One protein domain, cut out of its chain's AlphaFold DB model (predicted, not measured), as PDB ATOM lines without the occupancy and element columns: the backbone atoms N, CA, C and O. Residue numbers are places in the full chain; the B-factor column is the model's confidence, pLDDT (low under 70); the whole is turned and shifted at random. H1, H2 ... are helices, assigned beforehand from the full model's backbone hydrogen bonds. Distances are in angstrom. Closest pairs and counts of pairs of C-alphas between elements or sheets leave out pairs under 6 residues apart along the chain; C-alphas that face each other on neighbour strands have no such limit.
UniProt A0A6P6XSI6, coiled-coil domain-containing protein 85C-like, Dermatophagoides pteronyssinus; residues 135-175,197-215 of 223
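What this domain is: This is residues 135 to 175 and 197 to 215 of the 223 residues of the protein "coiled-coil domain-containing protein 85C-like" of Dermatophagoides pteronyssinus (UniProt A0A6P6XSI6). Three helices make a loose, flat arrangement: H2 stands in the middle, H3 is side by side with part of it and runs the other way, and H1 slants off on the other side of H2, with only its first part close to H2. From the far end of H1 the link of residues 151 to 158 folds back to the beginning of H2, while residues 147 to 152 and 209 to 215 stick out. The printed part has 60 residues with three named helices, in the order H1, H2, H3, and no named strand; the class is all helix. It is loose, with a radius of gyration of the C-alphas of 13.7 A, and spans 38 by 34 by 17 A.

Where its parts are: H1 is residues 136 to 150, 21.4 A long, and begins at C-alpha 136 (267.432, 279.215, 233.338). H2 is residues 159 to 175, 24.8 A long, from C-alpha 159 (256.371, 282.956, 217.914). H3 is residues 197 to 215, 27.0 A long, and ends at C-alpha 215 (242.068, 290.141, 228.989).

How they stand to each other: H1 and H2 are close but not clearly touching; their closest C-alphas, of Cys 138 and Ile 165, are 6.0 A apart. They run opposite ways at a steep tilt of 63 degrees. H2 and H3 touch, and their closest C-alphas, of His 160 and Leu 204, are 6.1 A apart. They run opposite ways at a shallow tilt of 34 degrees, only just short of steep. H1 and H3 are apart. In H1 and H3 every O i to N i+4 pair is within hydrogen-bond range; in H2, 12 of 13 are.

The domain as a whole: The two C-alphas farthest apart, of Ser 150 and Val 213, are 38.6 A apart. Residues 176 to 196 are not printed, and C-alphas 175 and 197 across this cut are 14.4 A apart. The link from H1 to H2 is short. The mean pLDDT of the printed part is 76.5; residues 135, 155, 171 to 175 and 213 to 215 are under 70.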
ATOM      1  N   SER A 135     268.805 282.859 230.615       69.69
ATOM      2  CA  SER A 135     267.672 282.631 231.520       69.69
ATOM      3  C   SER A 135     267.483 281.123 231.719       69.69
ATOM      4  O   SER A 135     267.255 280.402 230.746       69.69
ATOM      5  N   VAL A 136     267.572 280.642 232.966       74.31
ATOM      6  CA  VAL A 136     267.432 279.215 233.338       74.31
ATOM      7  C   VAL A 136     266.183 278.592 232.700       74.31
ATOM      8  O   VAL A 136     266.188 277.439 232.280       74.31
ATOM      9  N   VAL A 137     265.134 279.401 232.534       77.75
ATOM     10  CA  VAL A 137     263.883 279.035 231.864       77.75
ATOM     11  C   VAL A 137     264.088 278.722 230.377       77.75
ATOM     12  O   VAL A 137     263.569 277.727 229.884       77.75
ATOM     13  N   CYS A 138     264.862 279.531 229.652       78.31
ATOM     14  CA  CYS A 138     265.174 279.281 228.242       78.31
ATOM     15  C   CYS A 138     266.010 278.009 228.070       78.31
ATOM     16  O   CYS A 138     265.751 277.230 227.154       78.31
ATOM     17  N   GLN A 139     266.965 277.778 228.976       80.00
ATOM     18  CA  GLN A 139     267.787 276.568 228.971       80.00
ATOM     19  C   GLN A 139     266.940 275.308 229.200       80.00
ATOM     20  O   GLN A 139     267.094 274.319 228.484       80.00
ATOM     21  N   TYR A 140     266.005 275.368 230.150       81.62
ATOM     22  CA  TYR A 140     265.093 274.269 230.453       81.62
ATOM     23  C   TYR A 140     264.124 273.962 229.299       81.62
ATOM     24  O   TYR A 140     263.902 272.799 228.973       81.62
ATOM     25  N   ILE A 141     263.598 274.989 228.617       83.31
ATOM     26  CA  ILE A 141     262.724 274.807 227.445       83.31
ATOM     27  C   ILE A 141     263.458 274.068 226.317       83.31
ATOM     28  O   ILE A 141     262.927 273.097 225.785       83.31
ATOM     29  N   LEU A 142     264.690 274.475 225.990       81.56
ATOM     30  CA  LEU A 142     265.488 273.811 224.949       81.56
ATOM     31  C   LEU A 142     265.816 272.358 225.311       81.56
ATOM     32  O   LEU A 142     265.846 271.490 224.441       81.56
ATOM     33  N   GLN A 143     266.047 272.077 226.595       83.88
ATOM     34  CA  GLN A 143     266.288 270.720 227.076       83.88
ATOM     35  C   GLN A 143     265.066 269.816 226.870       83.88
ATOM     36  O   GLN A 143     265.212 268.716 226.338       83.88
ATOM     37  N   LEU A 144     263.871 270.291 227.229       80.56
ATOM     38  CA  LEU A 144     262.625 269.553 227.006       80.56
ATOM     39  C   LEU A 144     262.348 269.339 225.514       80.56
ATOM     40  O   LEU A 144     261.952 268.248 225.114       80.56
ATOM     41  N   GLU A 145     262.596 270.345 224.673       79.25
ATOM     42  CA  GLU A 145     262.442 270.217 223.220       79.25
ATOM     43  C   GLU A 145     263.382 269.153 222.637       79.25
ATOM     44  O   GLU A 145     262.961 268.357 221.798       79.25
ATOM     45  N   ASN A 146     264.627 269.080 223.112       80.12
ATOM     46  CA  ASN A 146     265.578 268.052 222.684       80.12
ATOM     47  C   ASN A 146     265.142 266.640 223.107       80.12
ATOM     48  O   ASN A 146     265.286 265.698 222.326       80.12
ATOM     49  N   GLU A 147     264.577 266.493 224.306       84.50
ATOM     50  CA  GLU A 147     264.042 265.214 224.787       84.50
ATOM     51  C   GLU A 147     262.775 264.784 224.028       84.50
ATOM     52  O   GLU A 147     262.564 263.604 223.763       84.50
ATOM     53  N   LEU A 148     261.931 265.732 223.623       78.38
ATOM     54  CA  LEU A 148     260.763 265.438 222.789       78.38
ATOM     55  C   LEU A 148     261.169 265.096 221.352       78.38
ATOM     56  O   LEU A 148     260.621 264.164 220.756       78.38
ATOM     57  N   LYS A 149     262.181 265.786 220.819       81.81
ATOM     58  CA  LYS A 149     262.722 265.533 219.481       81.81
ATOM     59  C   LYS A 149     263.385 264.159 219.384       81.81
ATOM     60  O   LYS A 149     263.208 263.486 218.370       81.81
ATOM     61  N   SER A 150     264.080 263.705 220.431       78.44
ATOM     62  CA  SER A 150     264.644 262.346 220.487       78.44
ATOM     63  C   SER A 150     263.568 261.256 220.561       78.44
ATOM     64  O   SER A 150     263.788 260.147 220.083       78.44
ATOM     65  N   ARG A 151     262.375 261.586 221.072       83.88
ATOM     66  CA  ARG A 151     261.178 260.726 221.058       83.88
ATOM     67  C   ARG A 151     260.363 260.822 219.755       83.88
ATOM     68  O   ARG A 151     259.300 260.217 219.666       83.88
ATOM     69  N   GLY A 152     260.837 261.567 218.750       75.94
ATOM     70  CA  GLY A 152     260.182 261.708 217.443       75.94
ATOM     71  C   GLY A 152     258.994 262.675 217.418       75.94
ATOM     72  O   GLY A 152     258.234 262.688 216.451       75.94
ATOM     73  N   ILE A 153     258.819 263.492 218.458       77.44
ATOM     74  CA  ILE A 153     257.709 264.439 218.583       77.44
ATOM     75  C   ILE A 153     258.223 265.833 218.209       77.44
ATOM     76  O   ILE A 153     259.122 266.371 218.854       77.44
ATOM     77  N   SER A 154     257.652 266.434 217.162       72.81
ATOM     78  CA  SER A 154     257.975 267.801 216.737       72.81
ATOM     79  C   SER A 154     256.880 268.761 217.188       72.81
ATOM     80  O   SER A 154     255.766 268.719 216.671       72.81
ATOM     81  N   MET A 155     257.196 269.662 218.117       67.38
ATOM     82  CA  MET A 155     256.311 270.770 218.485       67.38
ATOM     83  C   MET A 155     256.717 272.044 217.741       67.38
ATOM     84  O   MET A 155     257.882 272.437 217.761       67.38
ATOM     85  N   GLN A 156     255.752 272.725 217.115       73.44
ATOM     86  CA  GLN A 156     255.962 274.101 216.671       73.44
ATOM     87  C   GLN A 156     255.778 275.048 217.850       73.44
ATOM     88  O   GLN A 156     254.723 275.093 218.484       73.44
ATOM     89  N   ARG A 157     256.819 275.827 218.133       78.44
ATOM     90  CA  ARG A 157     256.788 276.805 219.208       78.44
ATOM     91  C   ARG A 157     255.990 278.048 218.802       78.44
ATOM     92  O   ARG A 157     256.177 278.548 217.691       78.44
ATOM     93  N   PRO A 158     255.163 278.612 219.698       80.75
ATOM     94  CA  PRO A 158     254.566 279.921 219.473       80.75
ATOM     95  C   PRO A 158     255.640 281.005 219.293       80.75
ATOM     96  O   PRO A 158     256.645 281.020 220.009       80.75
ATOM     97  N   LYS A 159     255.400 281.934 218.357       77.25
ATOM     98  CA  LYS A 159     256.371 282.956 217.914       77.25
ATOM     99  C   LYS A 159     256.999 283.746 219.066       77.25
ATOM    100  O   LYS A 159     258.212 283.768 219.187       77.25
ATOM    101  N   HIS A 160     256.189 284.254 219.993       78.38
ATOM    102  CA  HIS A 160     256.686 285.018 221.141       78.38
ATOM    103  C   HIS A 160     257.678 284.232 222.012       78.38
ATOM    104  O   HIS A 160     258.636 284.793 222.531       78.38
ATOM    105  N   ILE A 161     257.494 282.918 222.171       81.06
ATOM    106  CA  ILE A 161     258.440 282.129 222.954       81.06
ATOM    107  C   ILE A 161     259.737 281.940 222.139       81.06
ATOM    108  O   ILE A 161     260.829 282.096 222.693       81.06
ATOM    109  N   HIS A 162     259.636 281.680 220.826       83.25
ATOM    110  CA  HIS A 162     260.781 281.649 219.898       83.25
ATOM    111  C   HIS A 162     261.613 282.939 219.973       83.25
ATOM    112  O   HIS A 162     262.821 282.878 220.197       83.25
ATOM    113  N   ASP A 163     260.939 284.081 219.908       81.56
ATOM    114  CA  ASP A 163     261.497 285.428 219.995       81.56
ATOM    115  C   ASP A 163     262.236 285.678 221.323       81.56
ATOM    116  O   ASP A 163     263.346 286.210 221.329       81.56
ATOM    117  N   ILE A 164     261.690 285.203 222.449       81.94
ATOM    118  CA  ILE A 164     262.348 285.281 223.765       81.94
ATOM    119  C   ILE A 164     263.656 284.478 223.798       81.94
ATOM    120  O   ILE A 164     264.654 284.963 224.329       81.94
ATOM    121  N   ILE A 165     263.686 283.266 223.229       81.69
ATOM    122  CA  ILE A 165     264.940 282.489 223.178       81.69
ATOM    123  C   ILE A 165     265.934 283.124 222.222       81.69
ATOM    124  O   ILE A 165     267.109 283.197 222.564       81.69
ATOM    125  N   LYS A 166     265.477 283.629 221.074       82.31
ATOM    126  CA  LYS A 166     266.343 284.312 220.113       82.31
ATOM    127  C   LYS A 166     267.001 285.548 220.735       82.31
ATOM    128  O   LYS A 166     268.212 285.702 220.620       82.31
ATOM    129  N   LEU A 167     266.247 286.363 221.476       79.50
ATOM    130  CA  LEU A 167     266.799 287.476 222.261       79.50
ATOM    131  C   LEU A 167     267.800 287.017 223.321       79.50
ATOM    132  O   LEU A 167     268.839 287.646 223.502       79.50
ATOM    133  N   ASN A 168     267.498 285.927 224.026       76.50
ATOM    134  CA  ASN A 168     268.401 285.373 225.032       76.50
ATOM    135  C   ASN A 168     269.708 284.856 224.397       76.50
ATOM    136  O   ASN A 168     270.771 284.977 224.997       76.50
ATOM    137  N   SER A 169     269.660 284.324 223.175       77.62
ATOM    138  CA  SER A 169     270.854 283.948 222.413       77.62
ATOM    139  C   SER A 169     271.667 285.169 221.968       77.62
ATOM    140  O   SER A 169     272.878 285.175 222.168       77.62
ATOM    141  N   LEU A 170     271.021 286.214 221.434       73.81
ATOM    142  CA  LEU A 170     271.693 287.447 220.991       73.81
ATOM    143  C   LEU A 170     272.441 288.137 222.146       73.81
ATOM    144  O   LEU A 170     273.635 288.411 222.033       73.81
ATOM    145  N   ARG A 171     271.797 288.249 223.312       69.94
ATOM    146  CA  ARG A 171     272.383 288.852 224.521       69.94
ATOM    147  C   ARG A 171     273.580 288.073 225.090       69.94
ATOM    148  O   ARG A 171     274.479 288.654 225.700       69.94
ATOM    149  N   ASN A 172     273.612 286.753 224.893       62.91
ATOM    150  CA  ASN A 172     274.738 285.911 225.315       62.91
ATOM    151  C   ASN A 172     275.926 285.975 224.341       62.91
ATOM    152  O   ASN A 172     277.070 285.868 224.780       62.91
ATOM    153  N   CYS A 173     275.687 286.205 223.045       54.72
ATOM    154  CA  CYS A 173     276.754 286.428 222.065       54.72
ATOM    155  C   CYS A 173     277.516 287.741 222.325       54.72
ATOM    156  O   CYS A 173     278.739 287.768 222.204       54.72
ATOM    157  N   GLU A 174     276.826 288.804 222.751       53.38
ATOM    158  CA  GLU A 174     277.460 290.088 223.093       53.38
ATOM    159  C   GLU A 174     278.369 289.997 224.330       53.38
ATOM    160  O   GLU A 174     279.406 290.657 224.394       53.38
ATOM    161  N   SER A 175     278.048 289.112 225.280       50.81
ATOM    162  CA  SER A 175     278.828 288.939 226.516       50.81
ATOM    163  C   SER A 175     280.202 288.281 226.293       50.81
ATOM    164  O   SER A 175     281.117 288.489 227.089       50.81
ATOM    165  N   GLU A 197     267.536 292.950 217.818       76.31
ATOM    166  CA  GLU A 197     267.062 292.893 219.206       76.31
ATOM    167  C   GLU A 197     265.941 293.896 219.487       76.31
ATOM    168  O   GLU A 197     264.932 293.541 220.099       76.31
ATOM    169  N   LYS A 198     266.072 295.134 218.994       77.00
ATOM    170  CA  LYS A 198     265.024 296.161 219.129       77.00
ATOM    171  C   LYS A 198     263.717 295.721 218.471       77.00
ATOM    172  O   LYS A 198     262.648 295.907 219.051       77.00
ATOM    173  N   SER A 199     263.802 295.113 217.286       82.38
ATOM    174  CA  SER A 199     262.639 294.595 216.563       82.38
ATOM    175  C   SER A 199     261.949 293.465 217.332       82.38
ATOM    176  O   SER A 199     260.726 293.484 217.488       82.38
ATOM    177  N   ILE A 200     262.721 292.530 217.895       84.56
ATOM    178  CA  ILE A 200     262.149 291.422 218.664       84.56
ATOM    179  C   ILE A 200     261.509 291.937 219.963       84.56
ATOM    180  O   ILE A 200     260.380 291.559 220.279       84.56
ATOM    181  N   ILE A 201     262.160 292.856 220.683       82.50
ATOM    182  CA  ILE A 201     261.592 293.478 221.893       82.50
ATOM    183  C   ILE A 201     260.268 294.190 221.577       82.50
ATOM    184  O   ILE A 201     259.309 294.046 222.336       82.50
ATOM    185  N   TYR A 202     260.187 294.901 220.450       84.00
ATOM    186  CA  TYR A 202     258.953 295.555 220.006       84.00
ATOM    187  C   TYR A 202     257.835 294.547 219.689       84.00
ATOM    188  O   TYR A 202     256.696 294.722 220.111       84.00
ATOM    189  N   SER A 203     258.152 293.441 219.011       82.75
ATOM    190  CA  SER A 203     257.158 292.394 218.721       82.75
ATOM    191  C   SER A 203     256.616 291.716 219.991       82.75
ATOM    192  O   SER A 203     255.425 291.397 220.091       82.75
ATOM    193  N   LEU A 204     257.473 291.544 221.003       83.00
ATOM    194  CA  LEU A 204     257.096 290.986 222.298       83.00
ATOM    195  C   LEU A 204     256.248 291.960 223.111       83.00
ATOM    196  O   LEU A 204     255.272 291.531 223.728       83.00
ATOM    197  N   SER A 205     256.577 293.255 223.091       81.44
ATOM    198  CA  SER A 205     255.774 294.273 223.768       81.44
ATOM    199  C   SER A 205     254.397 294.418 223.122       81.44
ATOM    200  O   SER A 205     253.403 294.459 223.840       81.44
ATOM    201  N   GLU A 206     254.299 294.374 221.792       82.75
ATOM    202  CA  GLU A 206     253.014 294.369 221.085       82.75
ATOM    203  C   GLU A 206     252.174 293.134 221.449       82.75
ATOM    204  O   GLU A 206     250.974 293.242 221.709       82.75
ATOM    205  N   THR A 207     252.806 291.959 221.528       82.88
ATOM    206  CA  THR A 207     252.134 290.717 221.945       82.88
ATOM    207  C   THR A 207     251.640 290.800 223.392       82.88
ATOM    208  O   THR A 207     250.515 290.388 223.678       82.88
ATOM    209  N   ALA A 208     252.440 291.371 224.298       79.12
ATOM    210  CA  ALA A 208     252.068 291.578 225.696       79.12
ATOM    211  C   ALA A 208     250.934 292.605 225.851       79.12
ATOM    212  O   ALA A 208     250.011 292.403 226.633       79.12
ATOM    213  N   ILE A 209     250.950 293.687 225.070       79.75
ATOM    214  CA  ILE A 209     249.863 294.673 225.068       79.75
ATOM    215  C   ILE A 209     248.576 294.030 224.543       79.75
ATOM    216  O   ILE A 209     247.524 294.186 225.161       79.75
ATOM    217  N   LYS A 210     248.640 293.252 223.456       78.00
ATOM    218  CA  LYS A 210     247.471 292.532 222.923       78.00
ATOM    219  C   LYS A 210     246.886 291.549 223.935       78.00
ATOM    220  O   LYS A 210     245.665 291.490 224.043       78.00
ATOM    221  N   SER A 211     247.705 290.818 224.695       70.50
ATOM    222  CA  SER A 211     247.196 289.904 225.727       70.50
ATOM    223  C   SER A 211     246.558 290.645 226.906       70.50
ATOM    224  O   SER A 211     245.508 290.223 227.386       70.50
ATOM    225  N   ILE A 212     247.116 291.788 227.322       72.94
ATOM    226  CA  ILE A 212     246.529 292.643 228.367       72.94
ATOM    227  C   ILE A 212     245.194 293.242 227.899       72.94
ATOM    228  O   ILE A 212     244.211 293.188 228.633       72.94
ATOM    229  N   VAL A 213     245.124 293.767 226.671       66.88
ATOM    230  CA  VAL A 213     243.900 294.362 226.102       66.88
ATOM    231  C   VAL A 213     242.810 293.307 225.884       66.88
ATOM    232  O   VAL A 213     241.644 293.554 226.189       66.88
ATOM    233  N   PHE A 214     243.173 292.110 225.415       59.41
ATOM    234  CA  PHE A 214     242.224 291.008 225.237       59.41
ATOM    235  C   PHE A 214     241.678 290.499 226.582       59.41
ATOM    236  O   PHE A 214     240.484 290.225 226.690       59.41
ATOM    237  N   ASN A 215     242.509 290.468 227.629       55.19
ATOM    238  CA  ASN A 215     242.068 290.141 228.989       55.19
ATOM    239  C   ASN A 215     241.284 291.287 229.663       55.19
ATOM    240  O   ASN A 215     240.438 291.025 230.515       55.19
TER     241      ASN A 215